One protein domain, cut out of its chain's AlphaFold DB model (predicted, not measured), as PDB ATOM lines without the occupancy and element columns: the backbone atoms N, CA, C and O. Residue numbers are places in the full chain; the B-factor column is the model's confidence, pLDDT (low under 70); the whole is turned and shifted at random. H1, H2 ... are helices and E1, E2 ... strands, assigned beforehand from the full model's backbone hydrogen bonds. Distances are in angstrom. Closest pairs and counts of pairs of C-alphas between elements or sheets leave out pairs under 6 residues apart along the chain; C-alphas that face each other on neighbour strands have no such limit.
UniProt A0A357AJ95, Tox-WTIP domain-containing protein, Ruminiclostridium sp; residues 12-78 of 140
ATOM      1  N   ILE A  12     156.837 126.724  93.748       84.50
ATOM      2  CA  ILE A  12     157.194 127.255  95.059       84.50
ATOM      3  C   ILE A  12     158.221 128.366  94.856       84.50
ATOM      4  O   ILE A  12     159.313 128.145  94.332       84.50
ATOM      5  N   ASN A  13     157.880 129.577  95.298       86.62
ATOM      6  CA  ASN A  13     158.819 130.693  95.311       86.62
ATOM      7  C   ASN A  13     159.904 130.426  96.355       86.62
ATOM      8  O   ASN A  13     159.600 130.275  97.543       86.62
ATOM      9  N   LEU A  14     161.164 130.403  95.932       83.56
ATOM     10  CA  LEU A  14     162.309 130.250  96.825       83.56
ATOM     11  C   LEU A  14     162.694 131.610  97.412       83.56
ATOM     12  O   LEU A  14     162.685 131.743  98.633       83.56
ATOM     13  N   GLY A  15     162.770 132.646  96.576       83.00
ATOM     14  CA  GLY A  15     163.126 134.011  96.973       83.00
ATOM     15  C   GLY A  15     163.980 134.670  95.892       83.00
ATOM     16  O   GLY A  15     164.500 133.987  95.020       83.00
ATOM     17  N   GLN A  16     164.113 136.001  95.891       79.38
ATOM     18  CA  GLN A  16     165.016 136.721  94.968       79.38
ATOM     19  C   GLN A  16     164.816 136.411  93.458       79.38
ATOM     20  O   GLN A  16     165.762 136.475  92.675       79.38
ATOM     21  N   GLY A  17     163.588 136.082  93.038       81.19
ATOM     22  CA  GLY A  17     163.261 135.699  91.653       81.19
ATOM     23  C   GLY A  17     163.418 134.206  91.341       81.19
ATOM     24  O   GLY A  17     163.075 133.781  90.243       81.19
ATOM     25  N   TRP A  18     163.884 133.404  92.301       86.06
ATOM     26  CA  TRP A  18     164.009 131.955  92.182       86.06
ATOM     27  C   TRP A  18     162.704 131.232  92.474       86.06
ATOM     28  O   TRP A  18     162.017 131.505  93.465       86.06
ATOM     29  N   LYS A  19     162.422 130.238  91.642       87.06
ATOM     30  CA  LYS A  19     161.267 129.356  91.720       87.06
ATOM     31  C   LYS A  19     161.721 127.916  91.565       87.06
ATOM     32  O   LYS A  19     162.687 127.626  90.860       87.06
ATOM     33  N   VAL A  20     161.006 127.015  92.224       86.69
ATOM     34  CA  VAL A  20     161.119 125.581  91.974       86.69
ATOM     35  C   VAL A  20     159.760 125.009  91.626       86.69
ATOM     36  O   VAL A  20     158.751 125.390  92.216       86.69
ATOM     37  N   ARG A  21     159.743 124.069  90.691       86.25
ATOM     38  CA  ARG A  21     158.609 123.204  90.397       86.25
ATOM     39  C   ARG A  21     159.048 121.758  90.593       86.25
ATOM     40  O   ARG A  21     160.121 121.388  90.131       86.25
ATOM     41  N   ILE A  22     158.264 120.964  91.314       85.44
ATOM     42  CA  ILE A  22     158.555 119.544  91.538       85.44
ATOM     43  C   ILE A  22     157.487 118.725  90.835       85.44
ATOM     44  O   ILE A  22     156.374 118.622  91.344       85.44
ATOM     45  N   ASP A  23     157.835 118.172  89.686       84.00
ATOM     46  CA  ASP A  23     156.925 117.407  88.842       84.00
ATOM     47  C   ASP A  23     157.035 115.910  89.160       84.00
ATOM     48  O   ASP A  23     158.076 115.425  89.621       84.00
ATOM     49  N   ASN A  24     155.949 115.178  88.910       80.62
ATOM     50  CA  ASN A  24     155.926 113.720  88.955       80.62
ATOM     51  C   ASN A  24     155.769 113.212  87.520       80.62
ATOM     52  O   ASN A  24     154.657 113.143  86.994       80.62
ATOM     53  N   GLY A  25     156.899 112.913  86.882       72.38
ATOM     54  CA  GLY A  25     156.947 112.357  85.535       72.38
ATOM     55  C   GLY A  25     156.879 110.831  85.526       72.38
ATOM     56  O   GLY A  25     156.939 110.167  86.563       72.38
ATOM     57  N   PHE A  26     156.796 110.263  84.323       67.56
ATOM     58  CA  PHE A  26     156.916 108.816  84.108       67.56
ATOM     59  C   PHE A  26     158.307 108.283  84.502       67.56
ATOM     60  O   PHE A  26     158.447 107.156  84.968       67.56
ATOM     61  N   ASP A  27     159.331 109.118  84.360       69.62
ATOM     62  CA  ASP A  27     160.718 108.893  84.770       69.62
ATOM     63  C   ASP A  27     160.958 109.123  86.275       69.62
ATOM     64  O   ASP A  27     162.085 109.006  86.770       69.62
ATOM     65  N   GLY A  28     159.883 109.396  87.017       79.88
ATOM     66  CA  GLY A  28     159.881 109.641  88.446       79.88
ATOM     67  C   GLY A  28     159.796 111.122  88.791       79.88
ATOM     68  O   GLY A  28     159.558 112.000  87.960       79.88
ATOM     69  N   ARG A  29     159.963 111.403  90.081       85.38
ATOM     70  CA  ARG A  29     159.880 112.759  90.613       85.38
ATOM     71  C   ARG A  29     161.137 113.551  90.263       85.38
ATOM     72  O   ARG A  29     162.254 113.074  90.480       85.38
ATOM     73  N   HIS A  30     160.984 114.784  89.800       86.00
ATOM     74  CA  HIS A  30     162.117 115.646  89.467       86.00
ATOM     75  C   HIS A  30     161.839 117.116  89.805       86.00
ATOM     76  O   HIS A  30     160.700 117.580  89.806       86.00
ATOM     77  N   ALA A  31     162.890 117.851  90.158       86.56
ATOM     78  CA  ALA A  31     162.815 119.249  90.563       86.56
ATOM     79  C   ALA A  31     163.409 120.152  89.480       86.56
ATOM     80  O   ALA A  31     164.593 120.033  89.176       86.56
ATOM     81  N   HIS A  32     162.607 121.083  88.966       86.75
ATOM     82  CA  HIS A  32     162.999 122.168  88.064       86.75
ATOM     83  C   HIS A  32     163.190 123.456  88.854       86.75
ATOM     84  O   HIS A  32     162.226 124.017  89.372       86.75
ATOM     85  N   VAL A  33     164.416 123.954  88.925       87.06
ATOM     86  CA  VAL A  33     164.768 125.244  89.519       87.06
ATOM     87  C   VAL A  33     165.026 126.243  88.399       87.06
ATOM     88  O   VAL A  33     165.845 125.994  87.514       87.06
ATOM     89  N   TYR A  34     164.346 127.384  88.438       85.12
ATOM     90  CA  TYR A  34     164.485 128.448  87.444       85.12
ATOM     91  C   TYR A  34     164.381 129.829  88.097       85.12
ATOM     92  O   TYR A  34     163.849 129.980  89.199       85.12
ATOM     93  N   ASN A  35     164.923 130.842  87.424       83.38
ATOM     94  CA  ASN A  35     164.861 132.234  87.858       83.38
ATOM     95  C   ASN A  35     164.198 133.088  86.772       83.38
ATOM     96  O   ASN A  35     164.608 133.027  85.613       83.38
ATOM     97  N   ASP A  36     163.202 133.888  87.155       70.75
ATOM     98  CA  ASP A  36     162.484 134.775  86.229       70.75
ATOM     99  C   ASP A  36     163.295 136.018  85.835       70.75
ATOM    100  O   ASP A  36     163.008 136.649  84.820       70.75
ATOM    101  N   ARG A  37     164.301 136.401  86.634       61.94
ATOM    102  CA  ARG A  37     165.130 137.601  86.427       61.94
ATOM    103  C   ARG A  37     166.231 137.373  85.389       61.94
ATOM    104  O   ARG A  37     167.403 137.610  85.671       61.94
ATOM    105  N   GLU A  38     165.793 136.977  84.193       52.94
ATOM    106  CA  GLU A  38     166.568 136.719  82.972       52.94
ATOM    107  C   GLU A  38     167.343 135.410  83.018       52.94
ATOM    108  O   GLU A  38     168.158 135.253  83.913       52.94
ATOM    109  N   SER A  39     167.120 134.522  82.039       55.75
ATOM    110  CA  SER A  39     168.108 133.695  81.301       55.75
ATOM    111  C   SER A  39     169.227 132.942  82.054       55.75
ATOM    112  O   SER A  39     170.065 132.303  81.424       55.75
ATOM    113  N   LYS A  40     169.268 133.001  83.384       55.38
ATOM    114  CA  LYS A  40     170.409 132.683  84.260       55.38
ATOM    115  C   LYS A  40     170.441 131.241  84.700       55.38
ATOM    116  O   LYS A  40     171.417 130.807  85.294       55.38
ATOM    117  N   GLY A  41     169.399 130.511  84.361       62.44
ATOM    118  CA  GLY A  41     169.526 129.101  84.145       62.44
ATOM    119  C   GLY A  41     168.361 128.295  84.639       62.44
ATOM    120  O   GLY A  41     167.672 128.648  85.598       62.44
ATOM    121  N   LYS A  42     168.122 127.217  83.908       79.00
ATOM    122  CA  LYS A  42     167.173 126.178  84.268       79.00
ATOM    123  C   LYS A  42     168.020 125.028  84.772       79.00
ATOM    124  O   LYS A  42     168.907 124.588  84.057       79.00
ATOM    125  N   TRP A  43     167.822 124.581  85.998       85.12
ATOM    126  CA  TRP A  43     168.471 123.374  86.493       85.12
ATOM    127  C   TRP A  43     167.393 122.382  86.828       85.12
ATOM    128  O   TRP A  43     166.499 122.696  87.612       85.12
ATOM    129  N   ALA A  44     167.501 121.183  86.284       85.06
ATOM    130  CA  ALA A  44     166.593 120.118  86.629       85.06
ATOM    131  C   ALA A  44     167.361 118.924  87.208       85.06
ATOM    132  O   ALA A  44     168.463 118.582  86.768       85.06
ATOM    133  N   GLN A  45     166.798 118.307  88.244       87.50
ATOM    134  CA  GLN A  45     167.380 117.144  88.906       87.50
ATOM    135  C   GLN A  45     166.312 116.097  89.196       87.50
ATOM    136  O   GLN A  45     165.276 116.400  89.782       87.50
ATOM    137  N   ASN A  46     166.620 114.849  88.862       87.06
ATOM    138  CA  ASN A  46     165.801 113.689  89.186       87.06
ATOM    139  C   ASN A  46     165.888 113.315  90.664       87.06
ATOM    140  O   ASN A  46     166.843 113.647  91.371       87.06
ATOM    141  N   GLU A  47     164.926 112.536  91.145       85.25
ATOM    142  CA  GLU A  47     164.911 112.053  92.524       85.25
ATOM    143  C   GLU A  47     166.155 111.226  92.881       85.25
ATOM    144  O   GLU A  47     166.635 111.303  94.019       85.25
ATOM    145  N   ASN A  48     166.713 110.510  91.903       79.38
ATOM    146  CA  ASN A  48     167.959 109.752  92.023       79.38
ATOM    147  C   ASN A  48     169.225 110.642  92.060       79.38
ATOM    148  O   ASN A  48     170.312 110.139  92.339       79.38
ATOM    149  N   GLY A  49     169.092 111.948  91.809       81.44
ATOM    150  CA  GLY A  49     170.179 112.924  91.779       81.44
ATOM    151  C   GLY A  49     170.858 113.119  90.426       81.44
ATOM    152  O   GLY A  49     171.778 113.936  90.341       81.44
ATOM    153  N   SER A  50     170.429 112.411  89.377       82.00
ATOM    154  CA  SER A  50     170.913 112.648  88.019       82.00
ATOM    155  C   SER A  50     170.386 113.982  87.479       82.00
ATOM    156  O   SER A  50     169.276 114.384  87.837       82.00
ATOM    157  N   PRO A  51     171.128 114.663  86.591       80.81
ATOM    158  CA  PRO A  51     170.592 115.799  85.849       80.81
ATOM    159  C   PRO A  51     169.343 115.379  85.065       80.81
ATOM    160  O   PRO A  51     169.374 114.355  84.380       80.81
ATOM    161  N   HIS A  52     168.270 116.152  85.192       71.50
ATOM    162  CA  HIS A  52     167.084 116.065  84.342       71.50
ATOM    163  C   HIS A  52     167.312 117.027  83.159       71.50
ATOM    164  O   HIS A  52     167.847 118.122  83.339       71.50
ATOM    165  N   ASP A  53     167.011 116.583  81.941       67.12
ATOM    166  CA  ASP A  53     167.305 117.264  80.667       67.12
ATOM    167  C   ASP A  53     168.789 117.578  80.407       67.12
ATOM    168  O   ASP A  53     169.298 118.687  80.621       67.12
ATOM    169  N   GLN A  54     169.494 116.582  79.865       58.28
ATOM    170  CA  GLN A  54     170.855 116.747  79.356       58.28
ATOM    171  C   GLN A  54     170.843 117.709  78.154       58.28
ATOM    172  O   GLN A  54     170.376 117.356  77.078       58.28
ATOM    173  N   GLY A  55     171.343 118.934  78.343       59.91
ATOM    174  CA  GLY A  55     171.521 119.933  77.277       59.91
ATOM    175  C   GLY A  55     170.558 121.124  77.313       59.91
ATOM    176  O   GLY A  55     170.869 122.150  76.719       59.91
ATOM    177  N   SER A  56     169.446 121.031  78.052       58.69
ATOM    178  CA  SER A  56     168.533 122.172  78.283       58.69
ATOM    179  C   SER A  56     168.724 122.823  79.655       58.69
ATOM    180  O   SER A  56     168.254 123.940  79.884       58.69
ATOM    181  N   SER A  57     169.423 122.130  80.561       61.88
ATOM    182  CA  SER A  57     169.833 122.688  81.844       61.88
ATOM    183  C   SER A  57     171.089 123.554  81.708       61.88
ATOM    184  O   SER A  57     172.016 123.222  80.968       61.88
ATOM    185  N   SER A  58     171.147 124.651  82.455       58.59
ATOM    186  CA  SER A  58     172.312 125.526  82.498       58.59
ATOM    187  C   SER A  58     173.525 124.828  83.104       58.59
ATOM    188  O   SER A  58     173.381 124.033  84.038       58.59
ATOM    189  N   PRO A  59     174.733 125.124  82.592       60.38
ATOM    190  CA  PRO A  59     175.950 124.499  83.078       60.38
ATOM    191  C   PRO A  59     176.154 124.795  84.566       60.38
ATOM    192  O   PRO A  59     176.010 125.928  85.024       60.38
ATOM    193  N   GLY A  60     176.507 123.756  85.320       67.56
ATOM    194  CA  GLY A  60     176.799 123.851  86.747       67.56
ATOM    195  C   GLY A  60     175.616 123.515  87.650       67.56
ATOM    196  O   GLY A  60     174.720 122.753  87.292       67.56
ATOM    197  N   GLU A  61     175.657 124.046  88.867       75.19
ATOM    198  CA  GLU A  61     174.675 123.791  89.918       75.19
ATOM    199  C   GLU A  61     173.980 125.105  90.309       75.19
ATOM    200  O   GLU A  61     174.597 126.170  90.211       75.19
ATOM    201  N   PRO A  62     172.719 125.059  90.778       81.31
ATOM    202  CA  PRO A  62     172.030 126.256  91.241       81.31
ATOM    203  C   PRO A  62     172.784 126.910  92.418       81.31
ATOM    204  O   PRO A  62     173.485 126.218  93.164       81.31
ATOM    205  N   PRO A  63     172.642 128.228  92.645       85.19
ATOM    206  CA  PRO A  63     173.364 128.918  93.712       85.19
ATOM    207  C   PRO A  63     173.091 128.333  95.106       85.19
ATOM    208  O   PRO A  63     171.990 127.871  95.411       85.19
ATOM    209  N   GLY A  64     174.083 128.402  95.998       85.19
ATOM    210  CA  GLY A  64     173.994 127.794  97.332       85.19
ATOM    211  C   GLY A  64     172.858 128.334  98.213       85.19
ATOM    212  O   GLY A  64     172.283 127.581  98.999       85.19
ATOM    213  N   SER A  65     172.486 129.610  98.071       85.19
ATOM    214  CA  SER A  65     171.322 130.197  98.756       85.19
ATOM    215  C   SER A  65     170.013 129.531  98.322       85.19
ATOM    216  O   SER A  65     169.209 129.137  99.165       85.19
ATOM    217  N   VAL A  66     169.860 129.305  97.017       87.62
ATOM    218  CA  VAL A  66     168.694 128.659  96.404       87.62
ATOM    219  C   VAL A  66     168.582 127.214  96.867       87.62
ATOM    220  O   VAL A  66     167.500 126.780  97.247       87.62
ATOM    221  N   LYS A  67     169.698 126.478  96.924       89.25
ATOM    222  CA  LYS A  67     169.724 125.102  97.448       89.25
ATOM    223  C   LYS A  67     169.263 125.024  98.909       89.25
ATOM    224  O   LYS A  67     168.511 124.119  99.272       89.25
ATOM    225  N   LYS A  68     169.683 125.977  99.751       89.62
ATOM    226  CA  LYS A  68     169.261 126.047 101.162       89.62
ATOM    227  C   LYS A  68     167.765 126.323 101.289       89.62
ATOM    228  O   LYS A  68     167.081 125.632 102.044       89.62
ATOM    229  N   GLU A  69     167.251 127.302 100.548       89.12
ATOM    230  CA  GLU A  69     165.819 127.627 100.540       89.12
ATOM    231  C   GLU A  69     164.978 126.486  99.970       89.12
ATOM    232  O   GLU A  69     163.934 126.159 100.533       89.12
ATOM    233  N   LEU A  70     165.464 125.832  98.915       88.06
ATOM    234  CA  LEU A  70     164.852 124.656  98.311       88.06
ATOM    235  C   LEU A  70     164.692 123.541  99.343       88.06
ATOM    236  O   LEU A  70     163.579 123.058  99.559       88.06
ATOM    237  N   LYS A  71     165.774 123.187 100.040       90.56
ATOM    238  CA  LYS A  71     165.742 122.183 101.106       90.56
ATOM    239  C   LYS A  71     164.795 122.584 102.234       90.56
ATOM    240  O   LYS A  71     164.026 121.750 102.699       90.56
ATOM    241  N   LYS A  72     164.813 123.852 102.650       88.19
ATOM    242  CA  LYS A  72     163.956 124.357 103.734       88.19
ATOM    243  C   LYS A  72     162.467 124.300 103.381       88.19
ATOM    244  O   LYS A  72     161.667 123.937 104.234       88.19
ATOM    245  N   LYS A  73     162.094 124.675 102.155       86.25
ATOM    246  CA  LYS A  73     160.687 124.788 101.732       86.25
ATOM    247  C   LYS A  73     160.095 123.481 101.218       86.25
ATOM    248  O   LYS A  73     158.898 123.275 101.348       86.25
ATOM    249  N   THR A  74     160.913 122.621 100.616       82.44
ATOM    250  CA  THR A  74     160.426 121.430  99.897       82.44
ATOM    251  C   THR A  74     160.978 120.114 100.438       82.44
ATOM    252  O   THR A  74     160.544 119.046 100.016       82.44
ATOM    253  N   GLY A  75     161.977 120.168 101.325       86.44
ATOM    254  CA  GLY A  75     162.743 118.995 101.753       86.44
ATOM    255  C   GLY A  75     163.717 118.466 100.693       86.44
ATOM    256  O   GLY A  75     164.451 117.515 100.963       86.44
ATOM    257  N   TRP A  76     163.761 119.060  99.496       86.00
ATOM    258  CA  TRP A  76     164.632 118.609  98.416       86.00
ATOM    259  C   TRP A  76     166.092 119.003  98.665       86.00
ATOM    260  O   TRP A  76     166.486 120.160  98.521       86.00
ATOM    261  N   ASP A  77     166.913 118.020  99.034       90.94
ATOM    262  CA  ASP A  77     168.350 118.194  99.251       90.94
ATOM    263  C   ASP A  77     169.142 117.902  97.965       90.94
ATOM    264  O   ASP A  77     169.462 116.750  97.650       90.94
ATOM    265  N   TRP A  78     169.436 118.968  97.215       88.31
ATOM    266  CA  TRP A  78     170.111 118.898  95.917       88.31
ATOM    267  C   TRP A  78     171.515 118.287  96.001       88.31
ATOM    268  O   TRP A  78     171.892 117.447  95.174       88.31
TER     269      TRP A  78
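This is residues 12 to 78 of the 140 residues of the protein "Tox-WTIP domain-containing protein" of Ruminiclostridium sp (UniProt A0A357AJ95). A twisted sheet of four strands has one helix, H1, slantwise over E1 and E2 on one face, and a long loop, residues 47 to 63, leads from E4 to H1. The printed part has 67 residues, with E1, E2, E3, E4 and H1 along the chain. The sheet, in that strand order, is a meander, each strand the antiparallel neighbour of the one before. The class is mixed, in two layers; the whole is compact, radius of gyration of the C-alphas 11.0 A, spanning 31 by 25 by 16 A.

E2, residues 18 to 25, is 21.9 A long; E3, residues 28 to 35, 23.1 A. E1, residues 12 to 15, begins at C-alpha 12 (157.194, 127.255, 95.059). E4 is residues 42 to 46. H1, residues 64 to 74, 15.2 A, ends at C-alpha 74 (160.426, 121.430, 99.897).

Hairpins E1-E2, E2-E3 and E3-E4 have N 12 and O 20 at 2.8 A, N 21 and O 32 at 2.8 A, and N 33 and O 43 at 2.8 A. H1 is on the sheet, at height 8.8 A, 52 degrees to E2 on the local plane. The closest C-alphas of E1 and H1 are Leu 14 and Glu 69, 5.7 A. In H1 every O i to N i+4 pair is within hydrogen-bond range.

The farthest C-alphas, Gln 16 and Phe 26, are 31.0 A apart. The printed part has no cut; the E4 to H1 link is long. Residues 26 to 27, 37 to 41 and 53 to 60 have pLDDT under 70.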